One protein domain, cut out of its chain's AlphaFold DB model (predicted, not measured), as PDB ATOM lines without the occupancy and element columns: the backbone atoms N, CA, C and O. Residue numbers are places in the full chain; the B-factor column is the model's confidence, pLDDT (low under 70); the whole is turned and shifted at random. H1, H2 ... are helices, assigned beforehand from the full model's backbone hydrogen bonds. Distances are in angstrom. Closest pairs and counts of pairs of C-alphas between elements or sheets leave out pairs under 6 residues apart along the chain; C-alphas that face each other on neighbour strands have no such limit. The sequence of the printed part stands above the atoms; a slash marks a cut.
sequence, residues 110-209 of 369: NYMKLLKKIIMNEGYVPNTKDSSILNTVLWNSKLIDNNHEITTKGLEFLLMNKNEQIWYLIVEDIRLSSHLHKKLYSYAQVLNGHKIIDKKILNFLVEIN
ATOM      1  N   ASN A 110     -35.295  77.297  12.618       62.88
ATOM      2  CA  ASN A 110     -34.732  76.250  11.754       62.88
ATOM      3  C   ASN A 110     -33.205  76.328  11.675       62.88
ATOM      4  O   ASN A 110     -32.531  75.303  11.756       62.88
ATOM      5  N   TYR A 111     -32.652  77.542  11.628       67.62
ATOM      6  CA  TYR A 111     -31.203  77.744  11.683       67.62
ATOM      7  C   TYR A 111     -30.613  77.264  13.012       67.62
ATOM      8  O   TYR A 111     -29.557  76.638  13.070       67.62
ATOM      9  N   MET A 112     -31.342  77.515  14.097       64.31
ATOM     10  CA  MET A 112     -30.950  77.057  15.419       64.31
ATOM     11  C   MET A 112     -31.025  75.537  15.542       64.31
ATOM     12  O   MET A 112     -30.132  74.936  16.131       64.31
ATOM     13  N   LYS A 113     -32.029  74.902  14.930       66.31
ATOM     14  CA  LYS A 113     -32.104  73.442  14.799       66.31
ATOM     15  C   LYS A 113     -30.930  72.896  13.978       66.31
ATOM     16  O   LYS A 113     -30.365  71.887  14.376       66.31
ATOM     17  N   LEU A 114     -30.515  73.562  12.896       69.44
ATOM     18  CA  LEU A 114     -29.323  73.190  12.119       69.44
ATOM     19  C   LEU A 114     -28.050  73.237  12.973       69.44
ATOM     20  O   LEU A 114     -27.304  72.265  13.018       69.44
ATOM     21  N   LEU A 115     -27.812  74.342  13.679       69.94
ATOM     22  CA  LEU A 115     -26.635  74.466  14.538       69.94
ATOM     23  C   LEU A 115     -26.664  73.453  15.688       69.94
ATOM     24  O   LEU A 115     -25.646  72.825  15.960       69.94
ATOM     25  N   LYS A 116     -27.831  73.212  16.303       67.31
ATOM     26  CA  LYS A 116     -27.995  72.142  17.300       67.31
ATOM     27  C   LYS A 116     -27.693  70.765  16.708       67.31
ATOM     28  O   LYS A 116     -27.017  69.985  17.365       67.31
ATOM     29  N   LYS A 117     -28.118  70.483  15.471       66.50
ATOM     30  CA  LYS A 117     -27.790  69.231  14.765       66.50
ATOM     31  C   LYS A 117     -26.283  69.054  14.566       66.50
ATOM     32  O   LYS A 117     -25.801  67.941  14.709       66.50
ATOM     33  N   ILE A 118     -25.554  70.129  14.261       69.06
ATOM     34  CA  ILE A 118     -24.091  70.092  14.083       69.06
ATOM     35  C   ILE A 118     -23.368  69.940  15.430       69.06
ATOM     36  O   ILE A 118     -22.339  69.282  15.503       69.06
ATOM     37  N   ILE A 119     -23.888  70.566  16.490       65.56
ATOM     38  CA  ILE A 119     -23.195  70.689  17.779       65.56
ATOM     39  C   ILE A 119     -23.508  69.541  18.745       65.56
ATOM     40  O   ILE A 119     -22.625  69.105  19.477       65.56
ATOM     41  N   MET A 120     -24.762  69.092  18.810       57.25
ATOM     42  CA  MET A 120     -25.247  68.243  19.903       57.25
ATOM     43  C   MET A 120     -25.385  66.766  19.523       57.25
ATOM     44  O   MET A 120     -25.695  65.963  20.395       57.25
ATOM     45  N   ASN A 121     -25.184  66.385  18.254       58.84
ATOM     46  CA  ASN A 121     -25.402  65.016  17.752       58.84
ATOM     47  C   ASN A 121     -26.769  64.395  18.118       58.84
ATOM     48  O   ASN A 121     -26.971  63.189  17.967       58.84
ATOM     49  N   GLU A 122     -27.740  65.193  18.568       42.66
ATOM     50  CA  GLU A 122     -29.064  64.704  18.934       42.66
ATOM     51  C   GLU A 122     -29.857  64.399  17.658       42.66
ATOM     52  O   GLU A 122     -30.409  65.286  17.002       42.66
ATOM     53  N   GLY A 123     -29.894  63.113  17.299       41.31
ATOM     54  CA  GLY A 123     -30.796  62.580  16.281       41.31
ATOM     55  C   GLY A 123     -30.175  62.274  14.919       41.31
ATOM     56  O   GLY A 123     -30.883  62.362  13.914       41.31
ATOM     57  N   TYR A 124     -28.903  61.860  14.851       41.75
ATOM     58  CA  TYR A 124     -28.425  61.140  13.665       41.75
ATOM     59  C   TYR A 124     -29.071  59.747  13.618       41.75
ATOM     60  O   TYR A 124     -28.522  58.755  14.093       41.75
ATOM     61  N   VAL A 125     -30.283  59.676  13.071       36.62
ATOM     62  CA  VAL A 125     -30.866  58.424  12.588       36.62
ATOM     63  C   VAL A 125     -30.633  58.411  11.079       36.62
ATOM     64  O   VAL A 125     -31.284  59.179  10.371       36.62
ATOM     65  N   PRO A 126     -29.743  57.554  10.546       36.84
ATOM     66  CA  PRO A 126     -29.431  57.511   9.115       36.84
ATOM     67  C   PRO A 126     -30.594  57.030   8.224       36.84
ATOM     68  O   PRO A 126     -30.405  56.810   7.036       36.84
ATOM     69  N   ASN A 127     -31.809  56.892   8.763       36.47
ATOM     70  CA  ASN A 127     -32.962  56.320   8.080       36.47
ATOM     71  C   ASN A 127     -34.231  57.165   8.272       36.47
ATOM     72  O   ASN A 127     -35.192  56.744   8.910       36.47
ATOM     73  N   THR A 128     -34.282  58.322   7.624       36.84
ATOM     74  CA  THR A 128     -35.534  58.819   7.042       36.84
ATOM     75  C   THR A 128     -35.262  59.073   5.570       36.84
ATOM     76  O   THR A 128     -34.248  59.672   5.232       36.84
ATOM     77  N   LYS A 129     -36.133  58.569   4.697       41.56
ATOM     78  CA  LYS A 129     -35.983  58.457   3.233       41.56
ATOM     79  C   LYS A 129     -35.828  59.778   2.446       41.56
ATOM     80  O   LYS A 129     -35.956  59.757   1.229       41.56
ATOM     81  N   ASP A 130     -35.471  60.874   3.104       42.09
ATOM     82  CA  ASP A 130     -34.977  62.103   2.498       42.09
ATOM     83  C   ASP A 130     -33.517  62.286   2.929       42.09
ATOM     84  O   ASP A 130     -33.224  62.849   3.983       42.09
ATOM     85  N   SER A 131     -32.570  61.782   2.131       47.84
ATOM     86  CA  SER A 131     -31.162  62.156   2.279       47.84
ATOM     87  C   SER A 131     -31.047  63.639   1.920       47.84
ATOM     88  O   SER A 131     -30.875  63.988   0.747       47.84
ATOM     89  N   SER A 132     -31.251  64.517   2.900       65.88
ATOM     90  CA  SER A 132     -31.226  65.954   2.665       65.88
ATOM     91  C   SER A 132     -29.874  66.343   2.074       65.88
ATOM     92  O   SER A 132     -28.820  65.850   2.487       65.88
ATOM     93  N   ILE A 133     -29.905  67.228   1.075       70.38
ATOM     94  CA  ILE A 133     -28.703  67.809   0.461       70.38
ATOM     95  C   ILE A 133     -27.750  68.297   1.556       70.38
ATOM     96  O   ILE A 133     -26.545  68.073   1.488       70.38
ATOM     97  N   LEU A 134     -28.308  68.853   2.628       75.31
ATOM     98  CA  LEU A 134     -27.580  69.303   3.795       75.31
ATOM     99  C   LEU A 134     -26.658  68.235   4.401       75.31
ATOM    100  O   LEU A 134     -25.494  68.532   4.642       75.31
ATOM    101  N   ASN A 135     -27.116  66.998   4.602       73.31
ATOM    102  CA  ASN A 135     -26.270  65.950   5.183       73.31
ATOM    103  C   ASN A 135     -25.092  65.603   4.265       73.31
ATOM    104  O   ASN A 135     -23.963  65.440   4.726       73.31
ATOM    105  N   THR A 136     -25.341  65.557   2.953       74.88
ATOM    106  CA  THR A 136     -24.273  65.325   1.969       74.88
ATOM    107  C   THR A 136     -23.268  66.475   1.945       74.88
ATOM    108  O   THR A 136     -22.067  66.241   1.831       74.88
ATOM    109  N   VAL A 137     -23.742  67.711   2.124       80.38
ATOM    110  CA  VAL A 137     -22.897  68.903   2.206       80.38
ATOM    111  C   VAL A 137     -22.065  68.880   3.481       80.38
ATOM    112  O   VAL A 137     -20.853  69.044   3.393       80.38
ATOM    113  N   LEU A 138     -22.663  68.626   4.648       79.00
ATOM    114  CA  LEU A 138     -21.965  68.600   5.941       79.00
ATOM    115  C   LEU A 138     -20.838  67.556   5.971       79.00
ATOM    116  O   LEU A 138     -19.733  67.857   6.428       79.00
ATOM    117  N   TRP A 139     -21.097  66.363   5.428       78.12
ATOM    118  CA  TRP A 139     -20.104  65.292   5.344       78.12
ATOM    119  C   TRP A 139     -18.987  65.622   4.349       78.12
ATOM    120  O   TRP A 139     -17.804  65.591   4.684       78.12
ATOM    121  N   ASN A 140     -19.337  65.997   3.115       78.88
ATOM    122  CA  ASN A 140     -18.335  66.183   2.065       78.88
ATOM    123  C   ASN A 140     -17.504  67.462   2.239       78.88
ATOM    124  O   ASN A 140     -16.325  67.480   1.881       78.88
ATOM    125  N   SER A 141     -18.078  68.509   2.840       78.19
ATOM    126  CA  SER A 141     -17.329  69.710   3.248       78.19
ATOM    127  C   SER A 141     -16.362  69.437   4.409       78.19
ATOM    128  O   SER A 141     -15.527  70.287   4.736       78.19
ATOM    129  N   LYS A 142     -16.416  68.229   4.994       80.56
ATOM    130  CA  LYS A 142     -15.661  67.812   6.176       80.56
ATOM    131  C   LYS A 142     -15.919  68.738   7.355       80.56
ATOM    132  O   LYS A 142     -14.977  69.058   8.069       80.56
ATOM    133  N   LEU A 143     -17.148  69.222   7.538       81.69
ATOM    134  CA  LEU A 143     -17.525  69.949   8.756       81.69
ATOM    135  C   LEU A 143     -17.715  68.979   9.928       81.69
ATOM    136  O   LEU A 143     -17.469  69.337  11.079       81.69
ATOM    137  N   ILE A 144     -18.108  67.748   9.605       79.44
ATOM    138  CA  ILE A 144     -18.324  66.649  10.536       79.44
ATOM    139  C   ILE A 144     -17.439  65.477  10.094       79.44
ATOM    140  O   ILE A 144     -17.299  65.228   8.895       79.44
ATOM    141  N   ASP A 145     -16.798  64.809  11.050       75.38
ATOM    142  CA  ASP A 145     -15.977  63.620  10.819       75.38
ATOM    143  C   ASP A 145     -16.829  62.338  10.777       75.38
ATOM    144  O   ASP A 145     -18.007  62.337  11.135       75.38
ATOM    145  N   ASN A 146     -16.215  61.211  10.416       71.62
ATOM    146  CA  ASN A 146     -16.860  59.894  10.367       71.62
ATOM    147  C   ASN A 146     -17.493  59.480  11.711       71.62
ATOM    148  O   ASN A 146     -18.483  58.750  11.739       71.62
ATOM    149  N   ASN A 147     -16.942  59.981  12.820       69.69
ATOM    150  CA  ASN A 147     -17.442  59.747  14.178       69.69
ATOM    151  C   ASN A 147     -18.558  60.718  14.589       69.69
ATOM    152  O   ASN A 147     -18.969  60.722  15.744       69.69
ATOM    153  N   HIS A 148     -19.058  61.533  13.658       66.81
ATOM    154  CA  HIS A 148     -20.016  62.609  13.911       66.81
ATOM    155  C   HIS A 148     -19.461  63.712  14.822       66.81
ATOM    156  O   HIS A 148     -20.210  64.471  15.425       66.81
ATOM    157  N   GLU A 149     -18.141  63.826  14.931       71.94
ATOM    158  CA  GLU A 149     -17.497  64.894  15.691       71.94
ATOM    159  C   GLU A 149     -17.221  66.103  14.797       71.94
ATOM    160  O   GLU A 149     -16.984  65.975  13.595       71.94
ATOM    161  N   ILE A 150     -17.249  67.298  15.382       78.88
ATOM    162  CA  ILE A 150     -16.983  68.538  14.653       78.88
ATOM    163  C   ILE A 150     -15.494  68.594  14.308       78.88
ATOM    164  O   ILE A 150     -14.635  68.531  15.189       78.88
ATOM    165  N   THR A 151     -15.178  68.755  13.026       83.69
ATOM    166  CA  THR A 151     -13.787  68.888  12.577       83.69
ATOM    167  C   THR A 151     -13.241  70.290  12.857       83.69
ATOM    168  O   THR A 151     -13.970  71.224  13.189       83.69
ATOM    169  N   THR A 152     -11.947  70.490  12.605       82.62
ATOM    170  CA  THR A 152     -11.315  71.817  12.650       82.62
ATOM    171  C   THR A 152     -12.040  72.841  11.761       82.62
ATOM    172  O   THR A 152     -12.325  73.951  12.203       82.62
ATOM    173  N   LYS A 153     -12.447  72.445  10.546       82.50
ATOM    174  CA  LYS A 153     -13.253  73.277   9.635       82.50
ATOM    175  C   LYS A 153     -14.665  73.525  10.160       82.50
ATOM    176  O   LYS A 153     -15.194  74.618   9.978       82.50
ATOM    177  N   GLY A 154     -15.269  72.526  10.804       83.25
ATOM    178  CA  GLY A 154     -16.562  72.659  11.474       83.25
ATOM    179  C   GLY A 154     -16.535  73.728  12.563       83.25
ATOM    180  O   GLY A 154     -17.430  74.568  12.640       83.25
ATOM    181  N   LEU A 155     -15.463  73.762  13.352       81.19
ATOM    182  CA  LEU A 155     -15.266  74.776  14.383       81.19
ATOM    183  C   LEU A 155     -15.049  76.176  13.791       81.19
ATOM    184  O   LEU A 155     -15.648  77.139  14.269       81.19
ATOM    185  N   GLU A 156     -14.248  76.295  12.725       85.12
ATOM    186  CA  GLU A 156     -14.095  77.560  11.991       85.12
ATOM    187  C   GLU A 156     -15.442  78.061  11.457       85.12
ATOM    188  O   GLU A 156     -15.762  79.242  11.600       85.12
ATOM    189  N   PHE A 157     -16.245  77.162  10.881       86.44
ATOM    190  CA  PHE A 157     -17.577  77.461  10.367       86.44
ATOM    191  C   PHE A 157     -18.497  78.017  11.456       86.44
ATOM    192  O   PHE A 157     -19.174  79.013  11.215       86.44
ATOM    193  N   LEU A 158     -18.496  77.452  12.667       84.56
ATOM    194  CA  LEU A 158     -19.357  77.910  13.767       84.56
ATOM    195  C   LEU A 158     -19.060  79.344  14.238       84.56
ATOM    196  O   LEU A 158     -19.968  80.021  14.719       84.56
ATOM    197  N   LEU A 159     -17.825  79.826  14.071       84.94
ATOM    198  CA  LEU A 159     -17.407  81.183  14.462       84.94
ATOM    199  C   LEU A 159     -17.682  82.252  13.384       84.94
ATOM    200  O   LEU A 159     -17.594  83.459  13.654       84.94
ATOM    201  N   MET A 160     -18.015  81.831  12.161       83.19
ATOM    202  CA  MET A 160     -18.391  82.731  11.068       83.19
ATOM    203  C   MET A 160     -19.712  83.453  11.360       83.19
ATOM    204  O   MET A 160     -20.500  83.055  12.219       83.19
ATOM    205  N   ASN A 161     -19.977  84.541  10.636       78.56
ATOM    206  CA  ASN A 161     -21.288  85.179  10.720       78.56
ATOM    207  C   ASN A 161     -22.366  84.346   9.988       78.56
ATOM    208  O   ASN A 161     -22.058  83.522   9.129       78.56
ATOM    209  N   LYS A 162     -23.651  84.579  10.296       77.31
ATOM    210  CA  LYS A 162     -24.763  83.818   9.696       77.31
ATOM    211  C   LYS A 162     -24.742  83.839   8.159       77.31
ATOM    212  O   LYS A 162     -24.995  82.822   7.523       77.31
ATOM    213  N   ASN A 163     -24.436  84.989   7.559       77.81
ATOM    214  CA  ASN A 163     -24.419  85.133   6.103       77.81
ATOM    215  C   ASN A 163     -23.261  84.345   5.475       77.81
ATOM    216  O   ASN A 163     -23.446  83.689   4.456       77.81
ATOM    217  N   GLU A 164     -22.087  84.376   6.096       79.31
ATOM    218  CA  GLU A 164     -20.909  83.592   5.726       79.31
ATOM    219  C   GLU A 164     -21.191  82.094   5.822       79.31
ATOM    220  O   GLU A 164     -20.894  81.369   4.877       79.31
ATOM    221  N   GLN A 165     -21.830  81.644   6.906       82.50
ATOM    222  CA  GLN A 165     -22.233  80.247   7.099       82.50
ATOM    223  C   GLN A 165     -23.185  79.783   5.986       82.50
ATOM    224  O   GLN A 165     -22.975  78.740   5.369       82.50
ATOM    225  N   ILE A 166     -24.200  80.590   5.663       80.38
ATOM    226  CA  ILE A 166     -25.138  80.305   4.569       80.38
ATOM    227  C   ILE A 166     -24.410  80.212   3.222       80.38
ATOM    228  O   ILE A 166     -24.589  79.241   2.486       80.38
ATOM    229  N   TRP A 167     -23.573  81.202   2.896       82.75
ATOM    230  CA  TRP A 167     -22.833  81.215   1.633       82.75
ATOM    231  C   TRP A 167     -21.847  80.057   1.524       82.75
ATOM    232  O   TRP A 167     -21.716  79.484   0.444       82.75
ATOM    233  N   TYR A 168     -21.198  79.683   2.625       85.12
ATOM    234  CA  TYR A 168     -20.322  78.519   2.688       85.12
ATOM    235  C   TYR A 168     -21.078  77.240   2.306       85.12
ATOM    236  O   TYR A 168     -20.653  76.525   1.401       85.12
ATOM    237  N   LEU A 169     -22.241  76.992   2.921       84.31
ATOM    238  CA  LEU A 169     -23.050  75.801   2.643       84.31
ATOM    239  C   LEU A 169     -23.554  75.756   1.192       84.31
ATOM    240  O   LEU A 169     -23.509  74.701   0.561       84.31
ATOM    241  N   ILE A 170     -23.998  76.892   0.642       84.00
ATOM    242  CA  ILE A 170     -24.449  76.980  -0.758       84.00
ATOM    243  C   ILE A 170     -23.293  76.685  -1.722       84.00
ATOM    244  O   ILE A 170     -23.456  75.923  -2.675       84.00
ATOM    245  N   VAL A 171     -22.121  77.279  -1.489       85.19
ATOM    246  CA  VAL A 171     -20.944  77.090  -2.350       85.19
ATOM    247  C   VAL A 171     -20.460  75.644  -2.311       85.19
ATOM    248  O   VAL A 171     -20.155  75.080  -3.363       85.19
ATOM    249  N   GLU A 172     -20.410  75.030  -1.130       84.75
ATOM    250  CA  GLU A 172     -20.025  73.625  -1.003       84.75
ATOM    251  C   GLU A 172     -21.033  72.710  -1.706       84.75
ATOM    252  O   GLU A 172     -20.622  71.842  -2.473       84.75
ATOM    253  N   ASP A 173     -22.342  72.959  -1.599       85.12
ATOM    254  CA  ASP A 173     -23.324  72.192  -2.372       85.12
ATOM    255  C   ASP A 173     -23.125  72.320  -3.893       85.12
ATOM    256  O   ASP A 173     -23.227  71.337  -4.638       85.12
ATOM    257  N   ILE A 174     -22.808  73.521  -4.382       84.31
ATOM    258  CA  ILE A 174     -22.517  73.747  -5.802       84.31
ATOM    259  C   ILE A 174     -21.285  72.933  -6.231       84.31
ATOM    260  O   ILE A 174     -21.345  72.242  -7.254       84.31
ATOM    261  N   ARG A 175     -20.209  72.938  -5.432       84.25
ATOM    262  CA  ARG A 175     -18.962  72.191  -5.697       84.25
ATOM    263  C   ARG A 175     -19.156  70.681  -5.779       84.25
ATOM    264  O   ARG A 175     -18.464  70.032  -6.555       84.25
ATOM    265  N   LEU A 176     -20.100  70.129  -5.020       82.31
ATOM    266  CA  LEU A 176     -20.375  68.688  -5.010       82.31
ATOM    267  C   LEU A 176     -21.084  68.186  -6.270       82.31
ATOM    268  O   LEU A 176     -21.233  66.980  -6.456       82.31
ATOM    269  N   SER A 177     -21.550  69.083  -7.139       80.06
ATOM    270  CA  SER A 177     -22.265  68.680  -8.343       80.06
ATOM    271  C   SER A 177     -21.351  68.370  -9.519       80.06
ATOM    272  O   SER A 177     -20.423  69.112  -9.825       80.06
ATOM    273  N   SER A 178     -21.686  67.304 -10.248       76.19
ATOM    274  CA  SER A 178     -21.031  66.943 -11.511       76.19
ATOM    275  C   SER A 178     -21.233  67.998 -12.609       76.19
ATOM    276  O   SER A 178     -20.368  68.182 -13.460       76.19
ATOM    277  N   HIS A 179     -22.361  68.718 -12.589       81.19
ATOM    278  CA  HIS A 179     -22.707  69.758 -13.561       81.19
ATOM    279  C   HIS A 179     -22.745  71.148 -12.913       81.19
ATOM    280  O   HIS A 179     -23.817  71.720 -12.691       81.19
ATOM    281  N   LEU A 180     -21.555  71.701 -12.664       80.44
ATOM    282  CA  LEU A 180     -21.349  72.957 -11.935       80.44
ATOM    283  C   LEU A 180     -22.165  74.132 -12.501       80.44
ATOM    284  O   LEU A 180     -22.870  74.813 -11.760       80.44
ATOM    285  N   HIS A 181     -22.127  74.333 -13.825       78.69
ATOM    286  CA  HIS A 181     -22.823  75.440 -14.494       78.69
ATOM    287  C   HIS A 181     -24.347  75.358 -14.331       78.69
ATOM    288  O   HIS A 181     -24.999  76.340 -13.985       78.69
ATOM    289  N   LYS A 182     -24.931  74.170 -14.541       81.44
ATOM    290  CA  LYS A 182     -26.383  73.963 -14.443       81.44
ATOM    291  C   LYS A 182     -26.879  74.185 -13.015       81.44
ATOM    292  O   LYS A 182     -27.919  74.815 -12.820       81.44
ATOM    293  N   LYS A 183     -26.124  73.704 -12.019       82.62
ATOM    294  CA  LYS A 183     -26.481  73.884 -10.609       82.62
ATOM    295  C   LYS A 183     -26.333  75.342 -10.175       82.62
ATOM    296  O   LYS A 183     -27.257  75.883  -9.574       82.62
ATOM    297  N   LEU A 184     -25.244  76.011 -10.565       83.56
ATOM    298  CA  LEU A 184     -25.054  77.442 -10.315       83.56
ATOM    299  C   LEU A 184     -26.195  78.277 -10.909       83.56
ATOM    300  O   LEU A 184     -26.753  79.132 -10.223       83.56
ATOM    301  N   TYR A 185     -26.589  77.985 -12.148       81.94
ATOM    302  CA  TYR A 185     -27.715  78.640 -12.804       81.94
ATOM    303  C   TYR A 185     -29.029  78.433 -12.037       81.94
ATOM    304  O   TYR A 185     -29.747  79.398 -11.775       81.94
ATOM    305  N   SER A 186     -29.319  77.201 -11.606       80.25
ATOM    306  CA  SER A 186     -30.526  76.913 -10.817       80.25
ATOM    307  C   SER A 186     -30.541  77.638  -9.466       80.25
ATOM    308  O   SER A 186     -31.564  78.211  -9.096       80.25
ATOM    309  N   TYR A 187     -29.400  77.716  -8.768       80.81
ATOM    310  CA  TYR A 187     -29.269  78.530  -7.559       80.81
ATOM    311  C   TYR A 187     -29.495  80.010  -7.852       80.81
ATOM    312  O   TYR A 187     -30.242  80.668  -7.132       80.81
ATOM    313  N   ALA A 188     -28.903  80.538  -8.926       77.75
ATOM    314  CA  ALA A 188     -29.045  81.941  -9.288       77.75
ATOM    315  C   ALA A 188     -30.500  82.313  -9.620       77.75
ATOM    316  O   ALA A 188     -30.977  83.371  -9.212       77.75
ATOM    317  N   GLN A 189     -31.232  81.423 -10.293       75.06
ATOM    318  CA  GLN A 189     -32.662  81.597 -10.547       75.06
ATOM    319  C   GLN A 189     -33.481  81.636  -9.253       75.06
ATOM    320  O   GLN A 189     -34.293  82.546  -9.075       75.06
ATOM    321  N   VAL A 190     -33.257  80.678  -8.347       74.06
ATOM    322  CA  VAL A 190     -34.008  80.581  -7.086       74.06
ATOM    323  C   VAL A 190     -33.703  81.772  -6.173       74.06
ATOM    324  O   VAL A 190     -34.625  82.383  -5.638       74.06
ATOM    325  N   LEU A 191     -32.434  82.171  -6.054       72.44
ATOM    326  CA  LEU A 191     -32.008  83.309  -5.226       72.44
ATOM    327  C   LEU A 191     -32.488  84.668  -5.764       72.44
ATOM    328  O   LEU A 191     -32.619  85.623  -4.996       72.44
ATOM    329  N   ASN A 192     -32.765  84.772  -7.067       70.81
ATOM    330  CA  ASN A 192     -33.380  85.957  -7.672       70.81
ATOM    331  C   ASN A 192     -34.919  85.920  -7.657       70.81
ATOM    332  O   ASN A 192     -35.547  86.889  -8.079       70.81
ATOM    333  N   GLY A 193     -35.533  84.848  -7.146       62.59
ATOM    334  CA  GLY A 193     -36.986  84.721  -7.038       62.59
ATOM    335  C   GLY A 193     -37.688  84.403  -8.362       62.59
ATOM    336  O   GLY A 193     -38.865  84.728  -8.520       62.59
ATOM    337  N   HIS A 194     -36.993  83.791  -9.326       65.44
ATOM    338  CA  HIS A 194     -37.628  83.278 -10.542       65.44
ATOM    339  C   HIS A 194     -38.440  82.003 -10.261       65.44
ATOM    340  O   HIS A 194     -38.210  81.295  -9.280       65.44
ATOM    341  N   LYS A 195     -39.412  81.708 -11.138       59.00
ATOM    342  CA  LYS A 195     -40.326  80.564 -11.003       59.00
ATOM    343  C   LYS A 195     -39.528  79.253 -10.912       59.00
ATOM    344  O   LYS A 195     -38.687  78.968 -11.759       59.00
ATOM    345  N   ILE A 196     -39.789  78.498  -9.844       58.50
ATOM    346  CA  ILE A 196     -38.959  77.386  -9.360       58.50
ATOM    347  C   ILE A 196     -38.928  76.221 -10.351       58.50
ATOM    348  O   ILE A 196     -39.979  75.715 -10.744       58.50
ATOM    349  N   ILE A 197     -37.718  75.752 -10.674       59.03
ATOM    350  CA  ILE A 197     -37.490  74.550 -11.493       59.03
ATOM    351  C   ILE A 197     -37.100  73.342 -10.623       59.03
ATOM    352  O   ILE A 197     -37.509  72.224 -10.928       59.03
ATOM    353  N   ASP A 198     -36.372  73.540  -9.513       70.00
ATOM    354  CA  ASP A 198     -35.850  72.435  -8.693       70.00
ATOM    355  C   ASP A 198     -36.343  72.479  -7.235       70.00
ATOM    356  O   ASP A 198     -35.925  73.312  -6.426       70.00
ATOM    357  N   LYS A 199     -37.232  71.538  -6.886       72.88
ATOM    358  CA  LYS A 199     -37.769  71.373  -5.525       72.88
ATOM    359  C   LYS A 199     -36.698  70.950  -4.514       72.88
ATOM    360  O   LYS A 199     -36.849  71.241  -3.332       72.88
ATOM    361  N   LYS A 200     -35.614  70.293  -4.945       77.06
ATOM    362  CA  LYS A 200     -34.558  69.832  -4.030       77.06
ATOM    363  C   LYS A 200     -33.754  71.007  -3.476       77.06
ATOM    364  O   LYS A 200     -33.552  71.092  -2.269       77.06
ATOM    365  N   ILE A 201     -33.363  71.941  -4.346       76.94
ATOM    366  CA  ILE A 201     -32.666  73.176  -3.953       76.94
ATOM    367  C   ILE A 201     -33.559  74.029  -3.052       76.94
ATOM    368  O   ILE A 201     -33.089  74.572  -2.059       76.94
ATOM    369  N   LEU A 202     -34.858  74.105  -3.356       74.12
ATOM    370  CA  LEU A 202     -35.808  74.825  -2.513       74.12
ATOM    371  C   LEU A 202     -35.850  74.252  -1.091       74.12
ATOM    372  O   LEU A 202     -35.712  75.006  -0.133       74.12
ATOM    373  N   ASN A 203     -35.982  72.928  -0.960       75.12
ATOM    374  CA  ASN A 203     -35.985  72.264   0.342       75.12
ATOM    375  C   ASN A 203     -34.680  72.519   1.105       75.12
ATOM    376  O   ASN A 203     -34.726  72.856   2.282       75.12
ATOM    377  N   PHE A 204     -33.530  72.456   0.426       77.50
ATOM    378  CA  PHE A 204     -32.245  72.800   1.034       77.50
ATOM    379  C   PHE A 204     -32.210  74.247   1.545       77.50
ATOM    380  O   PHE A 204     -31.835  74.478   2.690       77.50
ATOM    381  N   LEU A 205     -32.647  75.221   0.740       75.38
ATOM    382  CA  LEU A 205     -32.684  76.634   1.135       75.38
ATOM    383  C   LEU A 205     -33.669  76.904   2.288       75.38
ATOM    384  O   LEU A 205     -33.420  77.780   3.118       75.38
ATOM    385  N   VAL A 206     -34.763  76.144   2.378       73.56
ATOM    386  CA  VAL A 206     -35.669  76.167   3.538       73.56
ATOM    387  C   VAL A 206     -34.972  75.596   4.779       73.56
ATOM    388  O   VAL A 206     -35.018  76.211   5.845       73.56
ATOM    389  N   GLU A 207     -34.263  74.470   4.651       70.69
ATOM    390  CA  GLU A 207     -33.521  73.842   5.754       70.69
ATOM    391  C   GLU A 207     -32.432  74.757   6.333       70.69
ATOM    392  O   GLU A 207     -32.305  74.862   7.553       70.69
ATOM    393  N   ILE A 208     -31.685  75.470   5.481       71.81
ATOM    394  CA  ILE A 208     -30.667  76.438   5.928       71.81
ATOM    395  C   ILE A 208     -31.262  77.799   6.339       71.81
ATOM    396  O   ILE A 208     -30.520  78.739   6.628       71.81
ATOM    397  N   ASN A 209     -32.597  77.904   6.415       68.44
ATOM    398  CA  ASN A 209     -33.349  79.093   6.836       68.44
ATOM    399  C   ASN A 209     -33.027  80.337   5.994       68.44
ATOM    400  O   ASN A 209     -32.940  81.464   6.492       68.44
TER     401      ASN A 209
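AT A GLANCE: This is residues 110 to 209 of the 369 residues of the protein "RNA polymerase II transcription factor B subunit 2" of Enterocytozoon bieneusi (strain H348) (UniProt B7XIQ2). Two short-to-medium helices, H4 and H2, cross in the middle; H5 folds back from one end of H4 toward one end of the domain, H1 and H3 lie toward the other, and H6 packs across H2. A long loop, residues 121 to 132, arches from H1 to H2. The printed part has 100 residues with six named helices, H1 to H6 in chain order, and no named strand: all helix, mostly crossed packing. It is compact, with a radius of gyration of the C-alphas of 13.7 A and spans of 37 by 30 by 26 A.

HOW THE PARTS SIT: Start at H4, residues 162 to 175, whose residues 169 to 173 touch H2, residues 133 to 140, about perpendicular at 82 degrees; the closest C-alphas, Val 137 and Asp 173, are 5.7 A apart. H2 touches H6, residues 199 to 207, at 74 degrees, closest at C-alphas 133 and 204, 6.1 A. H6 only just touches H1, residues 110 to 120, with 3 pairs of C-alphas within 8 A, closest at 110 and 207, 6.6 A. H5, residues 180 to 191, only just touches H4, and only at the corner, closest at C-alphas 174 and 183, 6.2 A. H3, residues 152 to 159, is close to H4 but not clearly touching, closest at C-alphas 157 and 165, 6.3 A. H1 and H5 are apart. In the six helices every O i to N i+4 pair is within hydrogen-bond range.

IN THESE COORDINATES: Find C-alpha 162 at (-24.763, 83.818, 9.696); H4 runs 20.1 A to C-alpha 175. H5 spans 16.3 A, H1 14.8 A. H1 begins at C-alpha 110, (-34.732, 76.250, 11.754), and H6 ends at C-alpha 207, (-33.521, 73.842, 5.754).

THE WHOLE: The farthest C-alphas, Asn 147 and Lys 195, are 39.9 A apart. The printed part has no cut. Links H1 to H2 and H2 to H3 are long. Look for pLDDT under 70 at residues 110 to 132, 147 to 148, 193 to 197 and 209.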